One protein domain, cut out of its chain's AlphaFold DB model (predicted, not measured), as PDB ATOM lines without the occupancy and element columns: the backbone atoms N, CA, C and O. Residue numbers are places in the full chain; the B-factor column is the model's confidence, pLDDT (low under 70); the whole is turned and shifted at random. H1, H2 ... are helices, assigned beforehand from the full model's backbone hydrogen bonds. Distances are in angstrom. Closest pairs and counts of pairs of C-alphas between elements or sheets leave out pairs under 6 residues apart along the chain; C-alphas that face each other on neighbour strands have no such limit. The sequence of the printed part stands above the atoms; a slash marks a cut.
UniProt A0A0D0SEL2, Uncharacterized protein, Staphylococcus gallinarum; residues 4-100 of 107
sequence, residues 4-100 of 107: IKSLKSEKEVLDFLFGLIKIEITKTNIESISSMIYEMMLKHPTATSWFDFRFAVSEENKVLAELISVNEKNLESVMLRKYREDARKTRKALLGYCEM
ATOM      1  N   ILE A   4      32.682  20.046  41.512       82.88
ATOM      2  CA  ILE A   4      31.837  21.179  41.921       82.88
ATOM      3  C   ILE A   4      31.606  22.185  40.782       82.88
ATOM      4  O   ILE A   4      30.515  22.737  40.657       82.88
ATOM      5  N   LYS A   5      32.620  22.465  39.953       82.44
ATOM      6  CA  LYS A   5      32.471  23.386  38.811       82.44
ATOM      7  C   LYS A   5      31.577  22.779  37.733       82.44
ATOM      8  O   LYS A   5      30.773  23.499  37.153       82.44
ATOM      9  N   SER A   6      31.700  21.470  37.506       83.69
ATOM     10  CA  SER A   6      30.824  20.739  36.588       83.69
ATOM     11  C   SER A   6      29.378  20.770  37.084       83.69
ATOM     12  O   SER A   6      28.509  21.194  36.336       83.69
ATOM     13  N   LEU A   7      29.130  20.473  38.364       89.50
ATOM     14  CA  LEU A   7      27.785  20.530  38.951       89.50
ATOM     15  C   LEU A   7      27.146  21.924  38.877       89.50
ATOM     16  O   LEU A   7      25.956  22.042  38.599       89.50
ATOM     17  N   LYS A   8      27.922  22.993  39.104       91.50
ATOM     18  CA  LYS A   8      27.425  24.370  38.939       91.50
ATOM     19  C   LYS A   8      27.035  24.666  37.492       91.50
ATOM     20  O   LYS A   8      25.974  25.231  37.267       91.50
ATOM     21  N   SER A   9      27.863  24.236  36.541       90.25
ATOM     22  CA  SER A   9      27.577  24.371  35.112       90.25
ATOM     23  C   SER A   9      26.299  23.630  34.715       90.25
ATOM     24  O   SER A   9      25.479  24.196  34.001       90.25
ATOM     25  N   GLU A  10      26.104  22.394  35.185       93.56
ATOM     26  CA  GLU A  10      24.871  21.637  34.912       93.56
ATOM     27  C   GLU A  10      23.645  22.354  35.479       93.56
ATOM     28  O   GLU A  10      22.645  22.530  34.786       93.56
ATOM     29  N   LYS A  11      23.739  22.835  36.724       95.38
ATOM     30  CA  LYS A  11      22.648  23.572  37.360       95.38
ATOM     31  C   LYS A  11      22.258  24.822  36.564       95.38
ATOM     32  O   LYS A  11      21.075  25.037  36.331       95.38
ATOM     33  N   GLU A  12      23.232  25.628  36.145       96.44
ATOM     34  CA  GLU A  12      22.977  26.858  35.380       96.44
ATOM     35  C   GLU A  12      22.284  26.570  34.040       96.44
ATOM     36  O   GLU A  12      21.368  27.297  33.645       96.44
ATOM     37  N   VAL A  13      22.672  25.486  33.363       95.56
ATOM     38  CA  VAL A  13      22.030  25.045  32.117       95.56
ATOM     39  C   VAL A  13      20.603  24.559  32.370       95.56
ATOM     40  O   VAL A  13      19.695  24.960  31.644       95.56
ATOM     41  N   LEU A  14      20.373  23.753  33.410       95.50
ATOM     42  CA  LEU A  14      19.029  23.287  33.764       95.50
ATOM     43  C   LEU A  14      18.097  24.441  34.137       95.50
ATOM     44  O   LEU A  14      16.981  24.501  33.624       95.50
ATOM     45  N   ASP A  15      18.550  25.380  34.971       96.38
ATOM     46  CA  ASP A  15      17.756  26.548  35.375       96.38
ATOM     47  C   ASP A  15      17.331  27.376  34.145       96.38
ATOM     48  O   ASP A  15      16.174  27.795  34.033       96.38
ATOM     49  N   PHE A  16      18.239  27.553  33.180       96.50
ATOM     50  CA  PHE A  16      17.945  28.203  31.903       96.50
ATOM     51  C   PHE A  16      16.916  27.429  31.068       96.50
ATOM     52  O   PHE A  16      15.924  28.006  30.616       96.50
ATOM     53  N   LEU A  17      17.123  26.123  30.893       94.56
ATOM     54  CA  LEU A  17      16.260  25.255  30.092       94.56
ATOM     55  C   LEU A  17      14.837  25.171  30.661       94.56
ATOM     56  O   LEU A  17      13.866  25.325  29.918       94.56
ATOM     57  N   PHE A  18      14.691  25.027  31.981       93.25
ATOM     58  CA  PHE A  18      13.387  25.077  32.649       93.25
ATOM     59  C   PHE A  18      12.714  26.450  32.527       93.25
ATOM     60  O   PHE A  18      11.485  26.531  32.473       93.25
ATOM     61  N   GLY A  19      13.498  27.529  32.450       93.12
ATOM     62  CA  GLY A  19      12.994  28.860  32.121       93.12
ATOM     63  C   GLY A  19      12.356  28.915  30.731       93.12
ATOM     64  O   GLY A  19      11.271  29.478  30.586       93.12
ATOM     65  N   LEU A  20      12.978  28.275  29.735       92.00
ATOM     66  CA  LEU A  20      12.474  28.243  28.359       92.00
ATOM     67  C   LEU A  20      11.178  27.438  28.194       92.00
ATOM     68  O   LEU A  20      10.371  27.805  27.346       92.00
ATOM     69  N   ILE A  21      10.927  26.403  29.010       88.25
ATOM     70  CA  ILE A  21       9.658  25.635  28.957       88.25
ATOM     71  C   ILE A  21       8.446  26.551  29.125       88.25
ATOM     72  O   ILE A  21       7.408  26.346  28.502       88.25
ATOM     73  N   LYS A  22       8.574  27.575  29.972       86.12
ATOM     74  CA  LYS A  22       7.475  28.490  30.300       86.12
ATOM     75  C   LYS A  22       7.170  29.485  29.178       86.12
ATOM     76  O   LYS A  22       6.224  30.258  29.305       86.12
ATOM     77  N   ILE A  23       7.979  29.503  28.120       89.12
ATOM     78  CA  ILE A  23       7.869  30.445  27.013       89.12
ATOM     79  C   ILE A  23       7.210  29.742  25.830       89.12
ATOM     80  O   ILE A  23       7.709  28.743  25.316       89.12
ATOM     81  N   GLU A  24       6.104  30.307  25.351       89.81
ATOM     82  CA  GLU A  24       5.500  29.870  24.097       89.81
ATOM     83  C   GLU A  24       6.387  30.281  22.913       89.81
ATOM     84  O   GLU A  24       6.693  31.462  22.711       89.81
ATOM     85  N   ILE A  25       6.816  29.297  22.120       90.00
ATOM     86  CA  ILE A  25       7.664  29.529  20.950       90.00
ATOM     87  C   ILE A  25       6.778  29.821  19.745       90.00
ATOM     88  O   ILE A  25       5.976  28.996  19.313       90.00
ATOM     89  N   THR A  26       6.966  30.999  19.168       92.81
ATOM     90  CA  THR A  26       6.223  31.507  18.019       92.81
ATOM     91  C   THR A  26       7.191  31.949  16.925       92.81
ATOM     92  O   THR A  26       8.395  32.091  17.134       92.81
ATOM     93  N   LYS A  27       6.673  32.220  15.723       91.31
ATOM     94  CA  LYS A  27       7.504  32.671  14.595       91.31
ATOM     95  C   LYS A  27       8.245  33.987  14.862       91.31
ATOM     96  O   LYS A  27       9.255  34.236  14.221       91.31
ATOM     97  N   THR A  28       7.753  34.825  15.773       93.88
ATOM     98  CA  THR A  28       8.345  36.139  16.063       93.88
ATOM     99  C   THR A  28       9.473  36.077  17.090       93.88
ATOM    100  O   THR A  28      10.301  36.982  17.114       93.88
ATOM    101  N   ASN A  29       9.529  35.036  17.929       93.81
ATOM    102  CA  ASN A  29      10.532  34.914  18.995       93.81
ATOM    103  C   ASN A  29      11.515  33.748  18.802       93.81
ATOM    104  O   ASN A  29      12.515  33.683  19.514       93.81
ATOM    105  N   ILE A  30      11.276  32.863  17.828       93.69
ATOM    106  CA  ILE A  30      12.087  31.661  17.602       93.69
ATOM    107  C   ILE A  30      13.576  31.962  17.380       93.69
ATOM    108  O   ILE A  30      14.429  31.280  17.944       93.69
ATOM    109  N   GLU A  31      13.909  33.011  16.624       93.38
ATOM    110  CA  GLU A  31      15.302  33.405  16.369       93.38
ATOM    111  C   GLU A  31      15.991  33.928  17.633       93.38
ATOM    112  O   GLU A  31      17.151  33.604  17.899       93.38
ATOM    113  N   SER A  32      15.260  34.692  18.448       95.38
ATOM    114  CA  SER A  32      15.763  35.208  19.721       95.38
ATOM    115  C   SER A  32      16.024  34.068  20.706       95.38
ATOM    116  O   SER A  32      17.116  33.989  21.265       95.38
ATOM    117  N   ILE A  33      15.082  33.130  20.845       94.44
ATOM    118  CA  ILE A  33      15.235  31.945  21.704       94.44
ATOM    119  C   ILE A  33      16.395  31.071  21.216       94.44
ATOM    120  O   ILE A  33      17.224  30.648  22.018       94.44
ATOM    121  N   SER A  34      16.504  30.848  19.903       93.88
ATOM    122  CA  SER A  34      17.626  30.114  19.305       93.88
ATOM    123  C   SER A  34      18.973  30.768  19.634       93.88
ATOM    124  O   SER A  34      19.909  30.086  20.047       93.88
ATOM    125  N   SER A  35      19.054  32.098  19.536       93.75
ATOM    126  CA  SER A  35      20.267  32.857  19.866       93.75
ATOM    127  C   SER A  35      20.627  32.738  21.349       93.75
ATOM    128  O   SER A  35      21.788  32.510  21.681       93.75
ATOM    129  N   MET A  36      19.636  32.806  22.246       95.75
ATOM    130  CA  MET A  36      19.849  32.600  23.684       95.75
ATOM    131  C   MET A  36      20.386  31.195  23.988       95.75
ATOM    132  O   MET A  36      21.311  31.053  24.788       95.75
ATOM    133  N   ILE A  37      19.833  30.161  23.342       94.88
ATOM    134  CA  ILE A  37      20.322  28.778  23.468       94.88
ATOM    135  C   ILE A  37      21.777  28.699  22.999       94.88
ATOM    136  O   ILE A  37      22.621  28.171  23.722       94.88
ATOM    137  N   TYR A  38      22.086  29.262  21.829       92.56
ATOM    138  CA  TYR A  38      23.438  29.264  21.274       92.56
ATOM    139  C   TYR A  38      24.458  29.931  22.209       92.56
ATOM    140  O   TYR A  38      25.513  29.362  22.492       92.56
ATOM    141  N   GLU A  39      24.139  31.114  22.740       92.75
ATOM    142  CA  GLU A  39      25.007  31.827  23.684       92.75
ATOM    143  C   GLU A  39      25.239  31.040  24.975       92.75
ATOM    144  O   GLU A  39      26.353  31.019  25.505       92.75
ATOM    145  N   MET A  40      24.202  30.377  25.487       94.75
ATOM    146  CA  MET A  40      24.316  29.570  26.697       94.75
ATOM    147  C   MET A  40      25.143  28.301  26.451       94.75
ATOM    148  O   MET A  40      25.984  27.944  27.279       94.75
ATOM    149  N   MET A  41      24.994  27.667  25.285       92.00
ATOM    150  CA  MET A  41      25.837  26.542  24.868       92.00
ATOM    151  C   MET A  41      27.301  26.954  24.675       92.00
ATOM    152  O   MET A  41      28.194  26.188  25.015       92.00
ATOM    153  N   LEU A  42      27.586  28.169  24.196       88.88
ATOM    154  CA  LEU A  42      28.964  28.675  24.126       88.88
ATOM    155  C   LEU A  42      29.610  28.818  25.512       88.88
ATOM    156  O   LEU A  42      30.814  28.594  25.649       88.88
ATOM    157  N   LYS A  43      28.826  29.186  26.533       90.25
ATOM    158  CA  LYS A  43      29.296  29.293  27.924       90.25
ATOM    159  C   LYS A  43      29.475  27.921  28.578       90.25
ATOM    160  O   LYS A  43      30.448  27.721  29.303       90.25
ATOM    161  N   HIS A  44      28.574  26.981  28.286       90.62
ATOM    162  CA  HIS A  44      28.533  25.645  28.891       90.62
ATOM    163  C   HIS A  44      28.481  24.530  27.826       90.62
ATOM    164  O   HIS A  44      27.501  23.783  27.758       90.62
ATOM    165  N   PRO A  45      29.525  24.387  26.985       85.19
ATOM    166  CA  PRO A  45      29.472  23.541  25.786       85.19
ATOM    167  C   PRO A  45      29.477  22.039  26.066       85.19
ATOM    168  O   PRO A  45      29.125  21.254  25.196       85.19
ATOM    169  N   THR A  46      29.908  21.626  27.257       84.75
ATOM    170  CA  THR A  46      30.038  20.217  27.649       84.75
ATOM    171  C   THR A  46      28.996  19.790  28.678       84.75
ATOM    172  O   THR A  46      29.171  18.743  29.293       84.75
ATOM    173  N   ALA A  47      27.981  20.618  28.944       89.06
ATOM    174  CA  ALA A  47      26.957  20.262  29.917       89.06
ATOM    175  C   ALA A  47      26.096  19.115  29.371       89.06
ATOM    176  O   ALA A  47      25.560  19.217  28.265       89.06
ATOM    177  N   THR A  48      25.950  18.028  30.125       88.56
ATOM    178  CA  THR A  48      25.158  16.869  29.680       88.56
ATOM    179  C   THR A  48      23.666  17.179  29.675       88.56
ATOM    180  O   THR A  48      22.920  16.610  28.877       88.56
ATOM    181  N   SER A  49      23.247  18.162  30.477       92.44
ATOM    182  CA  SER A  49      21.859  18.619  30.572       92.44
ATOM    183  C   SER A  49      21.240  19.016  29.227       92.44
ATOM    184  O   SER A  49      20.034  18.865  29.066       92.44
ATOM    185  N   TRP A  50      22.022  19.471  28.237       91.94
ATOM    186  CA  TRP A  50      21.504  19.751  26.888       91.94
ATOM    187  C   TRP A  50      20.892  18.511  26.234       91.94
ATOM    188  O   TRP A  50      19.801  18.575  25.663       91.94
ATOM    189  N   PHE A  51      21.597  17.384  26.337       88.94
ATOM    190  CA  PHE A  51      21.178  16.110  25.775       88.94
ATOM    191  C   PHE A  51      19.974  15.570  26.544       88.94
ATOM    192  O   PHE A  51      18.928  15.338  25.938       88.94
ATOM    193  N   ASP A  52      20.094  15.446  27.867       89.44
ATOM    194  CA  ASP A  52      19.059  14.851  28.723       89.44
ATOM    195  C   ASP A  52      17.733  15.611  28.611       89.44
ATOM    196  O   ASP A  52      16.664  15.024  28.415       89.44
ATOM    197  N   PHE A  53      17.807  16.941  28.643       91.31
ATOM    198  CA  PHE A  53      16.635  17.796  28.549       91.31
ATOM    199  C   PHE A  53      15.970  17.738  27.173       91.31
ATOM    200  O   PHE A  53      14.743  17.717  27.088       91.31
ATOM    201  N   ARG A  54      16.754  17.674  26.085       91.25
ATOM    202  CA  ARG A  54      16.206  17.522  24.728       91.25
ATOM    203  C   ARG A  54      15.320  16.282  24.628       91.25
ATOM    204  O   ARG A  54      14.264  16.360  24.006       91.25
ATOM    205  N   PHE A  55      15.736  15.156  25.216       88.62
ATOM    206  CA  PHE A  55      14.913  13.944  25.234       88.62
ATOM    207  C   PHE A  55      13.665  14.131  26.086       88.62
ATOM    208  O   PHE A  55      12.570  13.845  25.603       88.62
ATOM    209  N   ALA A  56      13.818  14.667  27.297       88.56
ATOM    210  CA  ALA A  56      12.705  14.866  28.219       88.56
ATOM    211  C   ALA A  56      11.604  15.768  27.636       88.56
ATOM    212  O   ALA A  56      10.425  15.455  27.749       88.56
ATOM    213  N   VAL A  57      11.976  16.857  26.958       88.94
ATOM    214  CA  VAL A  57      11.011  17.835  26.434       88.94
ATOM    215  C   VAL A  57      10.484  17.487  25.038       88.94
ATOM    216  O   VAL A  57       9.596  18.163  24.525       88.94
ATOM    217  N   SER A  58      11.008  16.442  24.390       82.62
ATOM    218  CA  SER A  58      10.654  16.109  23.001       82.62
ATOM    219  C   SER A  58       9.184  15.719  22.806       82.62
ATOM    220  O   SER A  58       8.642  15.909  21.715       82.62
ATOM    221  N   GLU A  59       8.523  15.214  23.847       81.50
ATOM    222  CA  GLU A  59       7.098  14.873  23.804       81.50
ATOM    223  C   GLU A  59       6.201  16.101  24.034       81.50
ATOM    224  O   GLU A  59       5.167  16.234  23.381       81.50
ATOM    225  N   GLU A  60       6.629  17.030  24.893       82.94
ATOM    226  CA  GLU A  60       5.834  18.185  25.335       82.94
ATOM    227  C   GLU A  60       6.065  19.440  24.478       82.94
ATOM    228  O   GLU A  60       5.130  20.182  24.179       82.94
ATOM    229  N   ASN A  61       7.306  19.683  24.047       86.50
ATOM    230  CA  ASN A  61       7.701  20.856  23.269       86.50
ATOM    231  C   ASN A  61       8.749  20.489  22.206       86.50
ATOM    232  O   ASN A  61       9.947  20.765  22.324       86.50
ATOM    233  N   LYS A  62       8.261  19.884  21.115       89.56
ATOM    234  CA  LYS A  62       9.074  19.465  19.959       89.56
ATOM    235  C   LYS A  62       9.918  20.593  19.371       89.56
ATOM    236  O   LYS A  62      11.061  20.354  18.995       89.56
ATOM    237  N   VAL A  63       9.375  21.810  19.314       92.19
ATOM    238  CA  VAL A  63      10.071  22.966  18.729       92.19
ATOM    239  C   VAL A  63      11.295  23.330  19.566       92.19
ATOM    240  O   VAL A  63      12.374  23.530  19.016       92.19
ATOM    241  N   LEU A  64      11.164  23.356  20.896       92.19
ATOM    242  CA  LEU A  64      12.295  23.614  21.787       92.19
ATOM    243  C   LEU A  64      13.369  22.524  21.670       92.19
ATOM    244  O   LEU A  64      14.556  22.838  21.559       92.19
ATOM    245  N   ALA A  65      12.964  21.251  21.637       92.06
ATOM    246  CA  ALA A  65      13.888  20.132  21.451       92.06
ATOM    247  C   ALA A  65      14.654  20.230  20.116       92.06
ATOM    248  O   ALA A  65      15.861  19.972  20.059       92.06
ATOM    249  N   GLU A  66      13.974  20.640  19.044       93.31
ATOM    250  CA  GLU A  66      14.582  20.843  17.731       93.31
ATOM    251  C   GLU A  66      15.563  22.023  17.731       93.31
ATOM    252  O   GLU A  66      16.679  21.879  17.232       93.31
ATOM    253  N   LEU A  67      15.218  23.144  18.373       93.62
ATOM    254  CA  LEU A  67      16.126  24.289  18.523       93.62
ATOM    255  C   LEU A  67      17.410  23.923  19.272       93.62
ATOM    256  O   LEU A  67      18.495  24.319  18.845       93.62
ATOM    257  N   ILE A  68      17.305  23.151  20.356       92.50
ATOM    258  CA  ILE A  68      18.472  22.654  21.099       92.50
ATOM    259  C   ILE A  68      19.327  21.769  20.180       92.50
ATOM    260  O   ILE A  68      20.527  21.992  20.053       92.50
ATOM    261  N   SER A  69      18.705  20.825  19.467       92.50
ATOM    262  CA  SER A  69      19.393  19.914  18.537       92.50
ATOM    263  C   SER A  69      20.127  20.641  17.406       92.50
ATOM    264  O   SER A  69      21.262  20.301  17.067       92.50
ATOM    265  N   VAL A  70      19.494  21.653  16.809       92.62
ATOM    266  CA  VAL A  70      20.089  22.449  15.728       92.62
ATOM    267  C   VAL A  70      21.284  23.247  16.242       92.62
ATOM    268  O   VAL A  70      22.338  23.245  15.604       92.62
ATOM    269  N   ASN A  71      21.152  23.894  17.401       91.50
ATOM    270  CA  ASN A  71      22.241  24.677  17.980       91.50
ATOM    271  C   ASN A  71      23.422  23.804  18.418       91.50
ATOM    272  O   ASN A  71      24.565  24.176  18.152       91.50
ATOM    273  N   GLU A  72      23.161  22.623  18.976       87.31
ATOM    274  CA  GLU A  72      24.192  21.641  19.327       87.31
ATOM    275  C   GLU A  72      25.007  21.228  18.088       87.31
ATOM    276  O   GLU A  72      26.228  21.382  18.063       87.31
ATOM    277  N   LYS A  73      24.336  20.826  16.997       86.81
ATOM    278  CA  LYS A  73      24.997  20.461  15.727       86.81
ATOM    279  C   LYS A  73      25.784  21.618  15.113       86.81
ATOM    280  O   LYS A  73      26.877  21.425  14.572       86.81
ATOM    281  N   ASN A  74      25.232  22.829  15.174       86.00
ATOM    282  CA  ASN A  74      25.911  24.023  14.681       86.00
ATOM    283  C   ASN A  74      27.183  24.293  15.490       86.00
ATOM    284  O   ASN A  74      28.234  24.577  14.908       86.00
ATOM    285  N   LEU A  75      27.111  24.159  16.814       83.19
ATOM    286  CA  LEU A  75      28.252  24.358  17.692       83.19
ATOM    287  C   LEU A  75      29.327  23.288  17.482       83.19
ATOM    288  O   LEU A  75      30.498  23.643  17.363       83.19
ATOM    289  N   GLU A  76      28.955  22.013  17.352       78.94
ATOM    290  CA  GLU A  76      29.887  20.930  17.015       78.94
ATOM    291  C   GLU A  76      30.628  21.215  15.706       78.94
ATOM    292  O   GLU A  76      31.854  21.104  15.639       78.94
ATOM    293  N   SER A  77      29.909  21.653  14.670       73.50
ATOM    294  CA  SER A  77      30.499  22.024  13.379       73.50
ATOM    295  C   SER A  77      31.506  23.172  13.516       73.50
ATOM    296  O   SER A  77      32.602  23.114  12.946       73.50
ATOM    297  N   VAL A  78      31.181  24.201  14.307       68.38
ATOM    298  CA  VAL A  78      32.068  25.349  14.566       68.38
ATOM    299  C   VAL A  78      33.289  24.936  15.393       68.38
ATOM    300  O   VAL A  78      34.418  25.273  15.029       68.38
ATOM    301  N   MET A  79      33.089  24.158  16.455       71.19
ATOM    302  CA  MET A  79      34.152  23.624  17.308       71.19
ATOM    303  C   MET A  79      35.116  22.758  16.494       71.19
ATOM    304  O   MET A  79      36.322  22.999  16.511       71.19
ATOM    305  N   LEU A  80      34.606  21.807  15.705       68.88
ATOM    306  CA  LEU A  80      35.417  20.945  14.841       68.88
ATOM    307  C   LEU A  80      36.218  21.746  13.806       68.88
ATOM    308  O   LEU A  80      37.376  21.414  13.540       68.88
ATOM    309  N   ARG A  81      35.641  22.806  13.223       61.69
ATOM    310  CA  ARG A  81      36.370  23.708  12.311       61.69
ATOM    311  C   ARG A  81      37.513  24.421  13.024       61.69
ATOM    312  O   ARG A  81      38.627  24.411  12.502       61.69
ATOM    313  N   LYS A  82      37.260  24.966  14.217       67.00
ATOM    314  CA  LYS A  82      38.269  25.659  15.025       67.00
ATOM    315  C   LYS A  82      39.402  24.719  15.441       67.00
ATOM    316  O   LYS A  82      40.560  25.026  15.183       67.00
ATOM    317  N   TYR A  83      39.080  23.529  15.950       66.38
ATOM    318  CA  TYR A  83      40.079  22.506  16.279       66.38
ATOM    319  C   TYR A  83      40.938  22.117  15.069       66.38
ATOM    320  O   TYR A  83      42.156  21.993  15.188       66.38
ATOM    321  N   ARG A  84      40.336  21.954  13.881       61.88
ATOM    322  CA  ARG A  84      41.088  21.673  12.644       61.88
ATOM    323  C   ARG A  84      41.995  22.834  12.236       61.88
ATOM    324  O   ARG A  84      43.083  22.592  11.716       61.88
ATOM    325  N   GLU A  85      41.558  24.072  12.420       67.62
ATOM    326  CA  GLU A  85      42.361  25.258  12.117       67.62
ATOM    327  C   GLU A  85      43.538  25.410  13.086       67.62
ATOM    328  O   GLU A  85      44.672  25.604  12.643       67.62
ATOM    329  N   ASP A  86      43.300  25.230  14.383       69.56
ATOM    330  CA  ASP A  86      44.339  25.283  15.411       69.56
ATOM    331  C   ASP A  86      45.353  24.148  15.217       69.56
ATOM    332  O   ASP A  86      46.557  24.395  15.210       69.56
ATOM    333  N   ALA A  87      44.904  22.927  14.904       63.62
ATOM    334  CA  ALA A  87      45.796  21.817  14.556       63.62
ATOM    335  C   ALA A  87      46.662  22.115  13.315       63.62
ATOM    336  O   ALA A  87      47.841  21.753  13.280       63.62
ATOM    337  N   ARG A  88      46.117  22.803  12.300       66.38
ATOM    338  CA  ARG A  88      46.895  23.254  11.129       66.38
ATOM    339  C   ARG A  88      47.937  24.302  11.506       66.38
ATOM    340  O   ARG A  88      49.059  24.220  11.009       66.38
ATOM    341  N   LYS A  89      47.596  25.258  12.376       71.50
ATOM    342  CA  LYS A  89      48.539  26.266  12.888       71.50
ATOM    343  C   LYS A  89      49.669  25.603  13.672       71.50
ATOM    344  O   LYS A  89      50.831  25.865  13.375       71.50
ATOM    345  N   THR A  90      49.344  24.677  14.575       68.06
ATOM    346  CA  THR A  90      50.333  23.911  15.347       68.06
ATOM    347  C   THR A  90      51.232  23.076  14.438       68.06
ATOM    348  O   THR A  90      52.450  23.120  14.580       68.06
ATOM    349  N   ARG A  91      50.669  22.375  13.443       63.75
ATOM    350  CA  ARG A  91      51.460  21.612  12.464       63.75
ATOM    351  C   ARG A  91      52.403  22.508  11.659       63.75
ATOM    352  O   ARG A  91      53.551  22.135  11.451       63.75
ATOM    353  N   LYS A  92      51.938  23.678  11.210       64.12
ATOM    354  CA  LYS A  92      52.767  24.645  10.473       64.12
ATOM    355  C   LYS A  92      53.892  25.206  11.347       64.12
ATOM    356  O   LYS A  92      55.010  25.324  10.867       64.12
ATOM    357  N   ALA A  93      53.601  25.509  12.613       68.75
ATOM    358  CA  ALA A  93      54.608  25.955  13.569       68.75
ATOM    359  C   ALA A  93      55.679  24.876  13.782       68.75
ATOM    360  O   ALA A  93      56.856  25.165  13.617       68.75
ATOM    361  N   LEU A  94      55.279  23.631  14.059       60.22
ATOM    362  CA  LEU A  94      56.205  22.509  14.259       60.22
ATOM    363  C   LEU A  94      57.081  22.236  13.027       60.22
ATOM    364  O   LEU A  94      58.279  22.039  13.177       60.22
ATOM    365  N   LEU A  95      56.516  22.281  11.817       60.81
ATOM    366  CA  LEU A  95      57.299  22.128  10.584       60.81
ATOM    367  C   LEU A  95      58.302  23.275  10.385       60.81
ATOM    368  O   LEU A  95      59.433  23.017   9.994       60.81
ATOM    369  N   GLY A  96      57.926  24.513  10.720       59.81
ATOM    370  CA  GLY A  96      58.855  25.647  10.704       59.81
ATOM    371  C   GLY A  96      59.984  25.536  11.737       59.81
ATOM    372  O   GLY A  96      61.072  26.045  11.495       59.81
ATOM    373  N   TYR A  97      59.763  24.844  12.861       55.47
ATOM    374  CA  TYR A  97      60.827  24.526  13.823       55.47
ATOM    375  C   TYR A  97      61.783  23.443  13.298       55.47
ATOM    376  O   TYR A  97      62.986  23.553  13.514       55.47
ATOM    377  N   CYS A  98      61.289  22.439  12.565       52.53
ATOM    378  CA  CYS A  98      62.132  21.390  11.976       52.53
ATOM    379  C   CYS A  98      63.075  21.901  10.870       52.53
ATOM    380  O   CYS A  98      64.111  21.291  10.633       52.53
ATOM    381  N   GLU A  99      62.749  23.011  10.205       53.78
ATOM    382  CA  GLU A  99      63.618  23.640   9.194       53.78
ATOM    383  C   GLU A  99      64.729  24.523   9.808       53.78
ATOM    384  O   GLU A  99      65.592  25.011   9.082       53.78
ATOM    385  N   MET A 100      64.724  24.729  11.133       54.84
ATOM    386  CA  MET A 100      65.620  25.654  11.849       54.84
ATOM    387  C   MET A 100      66.664  24.962  12.744       54.84
ATOM    388  O   MET A 100      67.472  25.656  13.359       54.84
TER     389      MET A 100
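What this domain is: This is residues 4 to 100 of the 107 residues of an uncharacterized protein of Staphylococcus gallinarum (UniProt A0A0D0SEL2). One long helix, H4, begins inside a small compact body of helices and sticks out of it as a single straight arm, residues 80 to 100, of which 80 to 98 belong to H4. In the body, the helical hairpin of H3 and the first part of H4 is covered by H1 and H2, which run opposite ways: H1 packs on H3, and H2 crosses H4. The printed part has 97 residues with four named helices, in the order H1, H2, H3, H4, and no named strand; the class is all helix. The whole is loose, with a radius of gyration of the C-alphas of 17.8 A, and the C-alphas span 61 by 35 by 19 A, the arm making the length.

How they stand to each other: H4, residues 62 to 98, touches H3, residues 49 to 57, with its residues 64 to 69 alone. The closest C-alphas of this hairpin are those of Arg 54 and Ala 65, 4.8 A apart, and the two helices run opposite ways at a shallow tilt of 22 degrees. With residues 67 to 75 alone, H4 touches H2, residues 30 to 43, the same way at a steep tilt of 43 degrees; the closest C-alphas, of Tyr 38 and Asn 71, are 5.8 A apart. H1, residues 4 to 21, touches H3 with residues 10 to 17 alone, the same way at a shallow tilt of 31 degrees, and the closest C-alphas, of Glu 10 and Ser 49, are 6.1 A apart. H1 and H2 are close but not clearly touching, opposite ways at a shallow tilt of 4 degrees, with the C-alphas of Val 13 and Met 40 closest at 7.4 A. H1 and H4 are also close but not clearly touching, with the C-alphas of Ile 21 and Leu 64 closest at 7.9 A. H2 and H3 are only just apart, their closest C-alphas 8.3 A from each other. In H1, H2, H3 and H4 every O i to N i+4 pair is within hydrogen-bond range.

Where its parts are: H4 measures 53.7 A from C-alpha 62 at (9.074, 19.465, 19.959) to C-alpha 98 at (62.132, 21.390, 11.976). H1 begins with C-alpha 4 at (31.837, 21.179, 41.921) and is 26.1 A long. H2 is 20.2 A long and H3 11.6 A.

The domain as a whole: The two C-alphas farthest apart, of Glu 60 and Met 100, are 61.7 A from each other. Without the residues that stand free, the body spans 37 by 26 by 18 A. The printed part has no cut. The links H2 to H3 and H3 to H4 are tight, and H1 to H2 is short. Mean pLDDT of the printed part is 84.0; residue 78, residues 80 to 88 and residues 90 to 100 are under 70.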